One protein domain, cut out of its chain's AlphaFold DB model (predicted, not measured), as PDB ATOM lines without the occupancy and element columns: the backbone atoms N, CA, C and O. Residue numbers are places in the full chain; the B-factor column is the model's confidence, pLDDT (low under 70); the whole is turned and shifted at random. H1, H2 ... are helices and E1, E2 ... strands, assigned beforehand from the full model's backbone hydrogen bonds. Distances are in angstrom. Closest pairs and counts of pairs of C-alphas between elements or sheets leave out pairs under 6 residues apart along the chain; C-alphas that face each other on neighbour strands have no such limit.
ATOM      1  N   GLU A   4      80.427 -66.512  42.755       81.50
ATOM      2  CA  GLU A   4      80.998 -66.069  44.040       81.50
ATOM      3  C   GLU A   4      80.681 -66.988  45.235       81.50
ATOM      4  O   GLU A   4      81.360 -66.923  46.253       81.50
ATOM      5  N   ASN A   5      79.676 -67.861  45.109       87.88
ATOM      6  CA  ASN A   5      79.222 -68.754  46.176       87.88
ATOM      7  C   ASN A   5      79.657 -70.210  45.968       87.88
ATOM      8  O   ASN A   5      79.175 -71.090  46.683       87.88
ATOM      9  N   ILE A   6      80.512 -70.484  44.979       93.50
ATOM     10  CA  ILE A   6      81.065 -71.820  44.757       93.50
ATOM     11  C   ILE A   6      82.227 -72.007  45.730       93.50
ATOM     12  O   ILE A   6      83.227 -71.298  45.665       93.50
ATOM     13  N   TYR A   7      82.069 -72.958  46.642       95.44
ATOM     14  CA  TYR A   7      83.075 -73.319  47.633       95.44
ATOM     15  C   TYR A   7      83.913 -74.512  47.173       95.44
ATOM     16  O   TYR A   7      85.126 -74.516  47.359       95.44
ATOM     17  N   HIS A   8      83.270 -75.499  46.546       94.75
ATOM     18  CA  HIS A   8      83.921 -76.721  46.082       94.75
ATOM     19  C   HIS A   8      83.477 -77.079  44.668       94.75
ATOM     20  O   HIS A   8      82.330 -76.810  44.292       94.75
ATOM     21  N   VAL A   9      84.384 -77.676  43.894       94.94
ATOM     22  CA  VAL A   9      84.171 -78.088  42.501       94.94
ATOM     23  C   VAL A   9      84.728 -79.490  42.302       94.94
ATOM     24  O   VAL A   9      85.824 -79.786  42.764       94.94
ATOM     25  N   GLU A  10      83.980 -80.325  41.589       93.50
ATOM     26  CA  GLU A  10      84.378 -81.678  41.207       93.50
ATOM     27  C   GLU A  10      84.208 -81.875  39.702       93.50
ATOM     28  O   GLU A  10      83.266 -81.362  39.088       93.50
ATOM     29  N   GLU A  11      85.122 -82.646  39.120       90.81
ATOM     30  CA  GLU A  11      85.057 -83.095  37.733       90.81
ATOM     31  C   GLU A  11      84.682 -84.581  37.706       90.81
ATOM     32  O   GLU A  11      85.353 -85.422  38.302       90.81
ATOM     33  N   ILE A  12      83.590 -84.913  37.017       88.25
ATOM     34  CA  ILE A  12      83.027 -86.265  36.979       88.25
ATOM     35  C   ILE A  12      83.043 -86.768  35.538       88.25
ATOM     36  O   ILE A  12      82.360 -86.209  34.677       88.25
ATOM     37  N   LYS A  13      83.788 -87.848  35.274       85.44
ATOM     38  CA  LYS A  13      83.745 -88.557  33.986       85.44
ATOM     39  C   LYS A  13      82.370 -89.183  33.768       85.44
ATOM     40  O   LYS A  13      81.794 -89.773  34.676       85.44
ATOM     41  N   VAL A  14      81.843 -89.062  32.552       75.56
ATOM     42  CA  VAL A  14      80.493 -89.528  32.172       75.56
ATOM     43  C   VAL A  14      80.495 -91.016  31.754       75.56
ATOM     44  O   VAL A  14      79.581 -91.499  31.092       75.56
ATOM     45  N   ASP A  15      81.503 -91.789  32.153       68.12
ATOM     46  CA  ASP A  15      81.619 -93.233  31.918       68.12
ATOM     47  C   ASP A  15      80.831 -94.044  32.962       68.12
ATOM     48  O   ASP A  15      81.378 -94.732  33.814       68.12
ATOM     49  N   GLY A  16      79.498 -93.959  32.905       61.78
ATOM     50  CA  GLY A  16      78.610 -94.702  33.813       61.78
ATOM     51  C   GLY A  16      78.329 -94.010  35.152       61.78
ATOM     52  O   GLY A  16      77.484 -94.477  35.909       61.78
ATOM     53  N   SER A  17      78.930 -92.845  35.410       65.38
ATOM     54  CA  SER A  17      78.762 -92.048  36.641       65.38
ATOM     55  C   SER A  17      77.428 -91.285  36.750       65.38
ATOM     56  O   SER A  17      77.333 -90.286  37.466       65.38
ATOM     57  N   SER A  18      76.384 -91.719  36.037       77.81
ATOM     58  CA  SER A  18      75.072 -91.057  36.007       77.81
ATOM     59  C   SER A  18      74.432 -90.981  37.398       77.81
ATOM     60  O   SER A  18      73.800 -89.982  37.738       77.81
ATOM     61  N   GLU A  19      74.613 -92.018  38.218       85.38
ATOM     62  CA  GLU A  19      74.047 -92.102  39.570       85.38
ATOM     63  C   GLU A  19      74.720 -91.128  40.540       85.38
ATOM     64  O   GLU A  19      74.026 -90.402  41.248       85.38
ATOM     65  N   LEU A  20      76.053 -91.022  40.493       88.62
ATOM     66  CA  LEU A  20      76.818 -90.075  41.307       88.62
ATOM     67  C   LEU A  20      76.391 -88.627  41.039       88.62
ATOM     68  O   LEU A  20      76.152 -87.857  41.968       88.62
ATOM     69  N   VAL A  21      76.258 -88.256  39.762       89.81
ATOM     70  CA  VAL A  21      75.801 -86.913  39.380       89.81
ATOM     71  C   VAL A  21      74.387 -86.672  39.900       89.81
ATOM     72  O   VAL A  21      74.121 -85.626  40.487       89.81
ATOM     73  N   ASN A  22      73.484 -87.639  39.732       90.44
ATOM     74  CA  ASN A  22      72.106 -87.506  40.194       90.44
ATOM     75  C   ASN A  22      72.012 -87.328  41.716       90.44
ATOM     76  O   ASN A  22      71.285 -86.438  42.158       90.44
ATOM     77  N   LEU A  23      72.764 -88.104  42.501       92.75
ATOM     78  CA  LEU A  23      72.823 -87.973  43.962       92.75
ATOM     79  C   LEU A  23      73.279 -86.570  44.375       92.75
ATOM     80  O   LEU A  23      72.587 -85.877  45.119       92.75
ATOM     81  N   LEU A  24      74.381 -86.079  43.810       94.06
ATOM     82  CA  LEU A  24      74.879 -84.736  44.117       94.06
ATOM     83  C   LEU A  24      73.834 -83.654  43.803       94.06
ATOM     84  O   LEU A  24      73.618 -82.735  44.598       94.06
ATOM     85  N   LEU A  25      73.142 -83.770  42.665       94.31
ATOM     86  CA  LEU A  25      72.099 -82.819  42.274       94.31
ATOM     87  C   LEU A  25      70.885 -82.851  43.211       94.31
ATOM     88  O   LEU A  25      70.335 -81.785  43.508       94.31
ATOM     89  N   GLN A  26      70.488 -84.031  43.696       95.38
ATOM     90  CA  GLN A  26      69.422 -84.183  44.694       95.38
ATOM     91  C   GLN A  26      69.778 -83.485  46.010       95.38
ATOM     92  O   GLN A  26      68.923 -82.831  46.606       95.38
ATOM     93  N   HIS A  27      71.050 -83.531  46.403       95.38
ATOM     94  CA  HIS A  27      71.562 -82.884  47.612       95.38
ATOM     95  C   HIS A  27      71.980 -81.419  47.410       95.38
ATOM     96  O   HIS A  27      72.572 -80.800  48.289       95.38
ATOM     97  N   GLY A  28      71.621 -80.814  46.275       94.81
ATOM     98  CA  GLY A  28      71.716 -79.367  46.082       94.81
ATOM     99  C   GLY A  28      72.982 -78.878  45.385       94.81
ATOM    100  O   GLY A  28      73.077 -77.673  45.120       94.81
ATOM    101  N   TRP A  29      73.892 -79.775  44.993       96.38
ATOM    102  CA  TRP A  29      74.982 -79.434  44.079       96.38
ATOM    103  C   TRP A  29      74.420 -78.953  42.734       96.38
ATOM    104  O   TRP A  29      73.248 -79.169  42.397       96.38
ATOM    105  N   LYS A  30      75.235 -78.236  41.956       95.31
ATOM    106  CA  LYS A  30      74.826 -77.633  40.682       95.31
ATOM    107  C   LYS A  30      75.842 -77.911  39.591       95.31
ATOM    108  O   LYS A  30      77.033 -77.708  39.792       95.31
ATOM    109  N   ILE A  31      75.351 -78.310  38.418       93.50
ATOM    110  CA  ILE A  31      76.173 -78.383  37.208       93.50
ATOM    111  C   ILE A  31      76.659 -76.972  36.880       93.50
ATOM    112  O   ILE A  31      75.857 -76.040  36.780       93.50
ATOM    113  N   LEU A  32      77.969 -76.832  36.728       93.25
ATOM    114  CA  LEU A  32      78.625 -75.598  36.315       93.25
ATOM    115  C   LEU A  32      78.932 -75.625  34.823       93.25
ATOM    116  O   LEU A  32      78.738 -74.622  34.140       93.25
ATOM    117  N   ASN A  33      79.399 -76.770  34.321       90.44
ATOM    118  CA  ASN A  33      79.706 -76.955  32.912       90.44
ATOM    119  C   ASN A  33      79.591 -78.430  32.507       90.44
ATOM    120  O   ASN A  33      79.775 -79.324  33.332       90.44
ATOM    121  N   ILE A  34      79.324 -78.675  31.229       88.12
ATOM    122  CA  ILE A  34      79.365 -80.007  30.624       88.12
ATOM    123  C   ILE A  34      80.355 -79.928  29.472       88.12
ATOM    124  O   ILE A  34      80.133 -79.210  28.498       88.12
ATOM    125  N   VAL A  35      81.455 -80.659  29.602       85.56
ATOM    126  CA  VAL A  35      82.493 -80.739  28.583       85.56
ATOM    127  C   VAL A  35      82.287 -82.042  27.834       85.56
ATOM    128  O   VAL A  35      82.511 -83.127  28.367       85.56
ATOM    129  N   SER A  36      81.829 -81.933  26.593       79.12
ATOM    130  CA  SER A  36      81.782 -83.060  25.672       79.12
ATOM    131  C   SER A  36      82.769 -82.781  24.559       79.12
ATOM    132  O   SER A  36      82.548 -81.889  23.739       79.12
ATOM    133  N   ASP A  37      83.879 -83.513  24.556       70.69
ATOM    134  CA  ASP A  37      84.781 -83.488  23.416       70.69
ATOM    135  C   ASP A  37      84.231 -84.446  22.364       70.69
ATOM    136  O   ASP A  37      84.530 -85.635  22.360       70.69
ATOM    137  N   SER A  38      83.343 -83.954  21.499       58.53
ATOM    138  CA  SER A  38      82.859 -84.717  20.350       58.53
ATOM    139  C   SER A  38      83.841 -84.608  19.184       58.53
ATOM    140  O   SER A  38      83.435 -84.322  18.056       58.53
ATOM    141  N   GLN A  39      85.137 -84.784  19.420       52.16
ATOM    142  CA  GLN A  39      86.067 -84.927  18.314       52.16
ATOM    143  C   GLN A  39      86.018 -86.367  17.827       52.16
ATOM    144  O   GLN A  39      86.542 -87.303  18.422       52.16
ATOM    145  N   TRP A  40      85.320 -86.523  16.704       45.62
ATOM    146  CA  TRP A  40      85.475 -87.608  15.747       45.62
ATOM    147  C   TRP A  40      86.928 -87.675  15.230       45.62
ATOM    148  O   TRP A  40      87.171 -87.604  14.026       45.62
ATOM    149  N   ASP A  41      87.904 -87.894  16.109       49.62
ATOM    150  CA  ASP A  41      89.211 -88.418  15.724       49.62
ATOM    151  C   ASP A  41      89.064 -89.918  15.475       49.62
ATOM    152  O   ASP A  41      89.573 -90.795  16.172       49.62
ATOM    153  N   ARG A  42      88.346 -90.220  14.387       46.59
ATOM    154  CA  ARG A  42      88.292 -91.547  13.761       46.59
ATOM    155  C   ARG A  42      89.676 -92.045  13.312       46.59
ATOM    156  O   ARG A  42      89.757 -93.156  12.798       46.59
ATOM    157  N   TYR A  43      90.732 -91.252  13.491       51.81
ATOM    158  CA  TYR A  43      92.082 -91.549  13.035       51.81
ATOM    159  C   TYR A  43      93.071 -91.957  14.140       51.81
ATOM    160  O   TYR A  43      94.063 -92.590  13.793       51.81
ATOM    161  N   GLU A  44      92.806 -91.712  15.434       53.94
ATOM    162  CA  GLU A  44      93.803 -92.000  16.495       53.94
ATOM    163  C   GLU A  44      93.356 -92.956  17.615       53.94
ATOM    164  O   GLU A  44      94.169 -93.343  18.448       53.94
ATOM    165  N   GLY A  45      92.101 -93.418  17.636       50.62
ATOM    166  CA  GLY A  45      91.667 -94.436  18.609       50.62
ATOM    167  C   GLY A  45      91.592 -93.952  20.066       50.62
ATOM    168  O   GLY A  45      91.464 -94.773  20.973       50.62
ATOM    169  N   ASN A  46      91.634 -92.637  20.301       51.16
ATOM    170  CA  ASN A  46      91.485 -92.061  21.633       51.16
ATOM    171  C   ASN A  46      90.017 -92.095  22.080       51.16
ATOM    172  O   ASN A  46      89.110 -91.684  21.354       51.16
ATOM    173  N   ALA A  47      89.777 -92.612  23.286       55.00
ATOM    174  CA  ALA A  47      88.445 -92.687  23.866       55.00
ATOM    175  C   ALA A  47      87.881 -91.277  24.095       55.00
ATOM    176  O   ALA A  47      88.415 -90.496  24.885       55.00
ATOM    177  N   THR A  48      86.770 -90.973  23.421       57.69
ATOM    178  CA  THR A  48      85.933 -89.795  23.676       57.69
ATOM    179  C   THR A  48      85.650 -89.701  25.175       57.69
ATOM    180  O   THR A  48      84.920 -90.538  25.708       57.69
ATOM    181  N   THR A  49      86.225 -88.720  25.875       67.94
ATOM    182  CA  THR A  49      85.968 -88.552  27.311       67.94
ATOM    183  C   THR A  49      85.121 -87.308  27.522       67.94
ATOM    184  O   THR A  49      85.530 -86.197  27.201       67.94
ATOM    185  N   SER A  50      83.904 -87.508  28.024       81.25
ATOM    186  CA  SER A  50      83.024 -86.419  28.447       81.25
ATOM    187  C   SER A  50      83.091 -86.275  29.962       81.25
ATOM    188  O   SER A  50      83.147 -87.277  30.678       81.25
ATOM    189  N   TYR A  51      83.063 -85.034  30.435       86.19
ATOM    190  CA  TYR A  51      83.158 -84.683  31.847       86.19
ATOM    191  C   TYR A  51      82.063 -83.688  32.228       86.19
ATOM    192  O   TYR A  51      81.698 -82.801  31.453       86.19
ATOM    193  N   ILE A  52      81.555 -83.809  33.448       90.25
ATOM    194  CA  ILE A  52      80.646 -82.845  34.066       90.25
ATOM    195  C   ILE A  52      81.406 -82.146  35.182       90.25
ATOM    196  O   ILE A  52      81.936 -82.795  36.079       90.25
ATOM    197  N   ILE A  53      81.423 -80.819  35.136       91.88
ATOM    198  CA  ILE A  53      81.942 -79.988  36.216       91.88
ATOM    199  C   ILE A  53      80.754 -79.600  37.090       91.88
ATOM    200  O   ILE A  53      79.820 -78.938  36.626       91.88
ATOM    201  N   ILE A  54      80.785 -80.006  38.353       94.12
ATOM    202  CA  ILE A  54      79.737 -79.742  39.340       94.12
ATOM    203  C   ILE A  54      80.318 -78.949  40.508       94.12
ATOM    204  O   ILE A  54      81.486 -79.101  40.846       94.12
ATOM    205  N   GLY A  55      79.516 -78.091  41.131       95.75
ATOM    206  CA  GLY A  55      79.946 -77.318  42.286       95.75
ATOM    207  C   GLY A  55      78.891 -77.203  43.372       95.75
ATOM    208  O   GLY A  55      77.688 -77.354  43.131       95.75
ATOM    209  N   ALA A  56      79.368 -76.901  44.572       97.06
ATOM    210  CA  ALA A  56      78.564 -76.698  45.767       97.06
ATOM    211  C   ALA A  56      78.997 -75.433  46.508       97.06
ATOM    212  O   ALA A  56      80.160 -75.024  46.467       97.06
ATOM    213  N   SER A  57      78.047 -74.821  47.213       96.44
ATOM    214  CA  SER A  57      78.352 -73.832  48.243       96.44
ATOM    215  C   SER A  57      78.845 -74.541  49.493       96.44
ATOM    216  O   SER A  57      78.689 -75.755  49.631       96.44
ATOM    217  N   LYS A  58      79.406 -73.768  50.424       95.06
ATOM    218  CA  LYS A  58      79.919 -74.295  51.686       95.06
ATOM    219  C   LYS A  58      78.860 -75.106  52.439       95.06
ATOM    220  O   LYS A  58      79.100 -76.270  52.722       95.06
ATOM    221  N   ASP A  59      77.671 -74.533  52.642       95.50
ATOM    222  CA  ASP A  59      76.576 -75.205  53.358       95.50
ATOM    223  C   ASP A  59      76.170 -76.533  52.701       95.50
ATOM    224  O   ASP A  59      75.933 -77.522  53.388       95.50
ATOM    225  N   VAL A  60      76.121 -76.575  51.362       96.25
ATOM    226  CA  VAL A  60      75.785 -77.798  50.617       96.25
ATOM    227  C   VAL A  60      76.881 -78.844  50.804       96.25
ATOM    228  O   VAL A  60      76.575 -79.969  51.181       96.25
ATOM    229  N   PHE A  61      78.146 -78.466  50.602       95.50
ATOM    230  CA  PHE A  61      79.284 -79.376  50.725       95.50
ATOM    231  C   PHE A  61      79.439 -79.938  52.142       95.50
ATOM    232  O   PHE A  61      79.711 -81.123  52.303       95.50
ATOM    233  N   GLU A  62      79.253 -79.104  53.167       95.12
ATOM    234  CA  GLU A  62      79.320 -79.527  54.570       95.12
ATOM    235  C   GLU A  62      78.135 -80.420  54.964       95.12
ATOM    236  O   GLU A  62      78.281 -81.262  55.847       95.12
ATOM    237  N   SER A  63      76.977 -80.266  54.312       95.81
ATOM    238  CA  SER A  63      75.805 -81.124  54.543       95.81
ATOM    239  C   SER A  63      75.854 -82.461  53.798       95.81
ATOM    240  O   SER A  63      75.323 -83.451  54.297       95.81
TER     241      SER A  63
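What this domain is: This is residues 4 to 63 of the 82 residues of an uncharacterized protein of Pediococcus acidilactici (UniProt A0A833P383). The domain is a small three-stranded antiparallel sheet with one helix, H1, over one of its faces and the other face bare of named helices. The hairpin of E2 and E3 runs out into a long loop at one end, where residues 41 to 46 stick out free, and the short helix H2 sits at the opposite end of the sheet. The 60 printed residues hold two named helices and three named strands, in the order E1, H1, E2, E3, H2; the sheet runs E1, E3, E2, and the class is mixed, helices and strands. The whole is loose, with a radius of gyration of the C-alphas of 14.0 A, and flat, spanning 46 by 25 by 11 A.

How they stand to each other: E1, residues 8 to 13, is an edge strand and the antiparallel neighbour of the inner strand E3, residues 50 to 56, at 159 degrees. N 10 and O 54 are 2.9 A apart, within hydrogen-bond range, and so are N 52 and O 12, at 2.8 A. H1, residues 18 to 26, is on the sheet at a height over the sheet of 9.5 A. It lies over E3, and only just not over the other edge strand, E2, residues 30 to 36, on which 2 of its 9 C-alphas fall. On the local plane H1 and E3 stand at 20 degrees, along the strands. The closest C-alphas of E1 and H1 are those of Ile 12 and Val 21, 7.6 A apart. E1, H1 and E2 form a split strand-helix-strand unit, two strands running the same way with E3 between them, its crossover right-handed. E2 and E3 form an antiparallel hairpin at 165 degrees, with N 32 and O 53 at 2.8 A, within hydrogen-bond range. H2, residues 58 to 63, only grazes the sheet; the closest C-alphas of E1 and H2 are those of His 8 and Phe 61, 7.1 A apart. H1 and H2 are apart. In H1 and H2 every O i to N i+4 pair is within hydrogen-bond range.

Where its parts are: E1 begins at C-alpha 8, (83.921, -76.721, 46.082), and is 16.9 A long. H1 is 12.4 A long from C-alpha 18 to C-alpha 26. E2 is 17.4 A long, and E3 is 20.4 A long from C-alpha 50 at (83.024, -86.419, 28.447). H2 ends at C-alpha 63, (75.805, -81.124, 54.543).

The domain as a whole: The two C-alphas farthest apart, those of Tyr 43 and Asp 59, are 46.2 A apart. The printed part has no cut. The link from E2 to E3, residues 37 to 49, is long; the other links between named elements are tight. The mean pLDDT of the printed part is 81.9, and residues 15 to 17 and 38 to 49 are under 70.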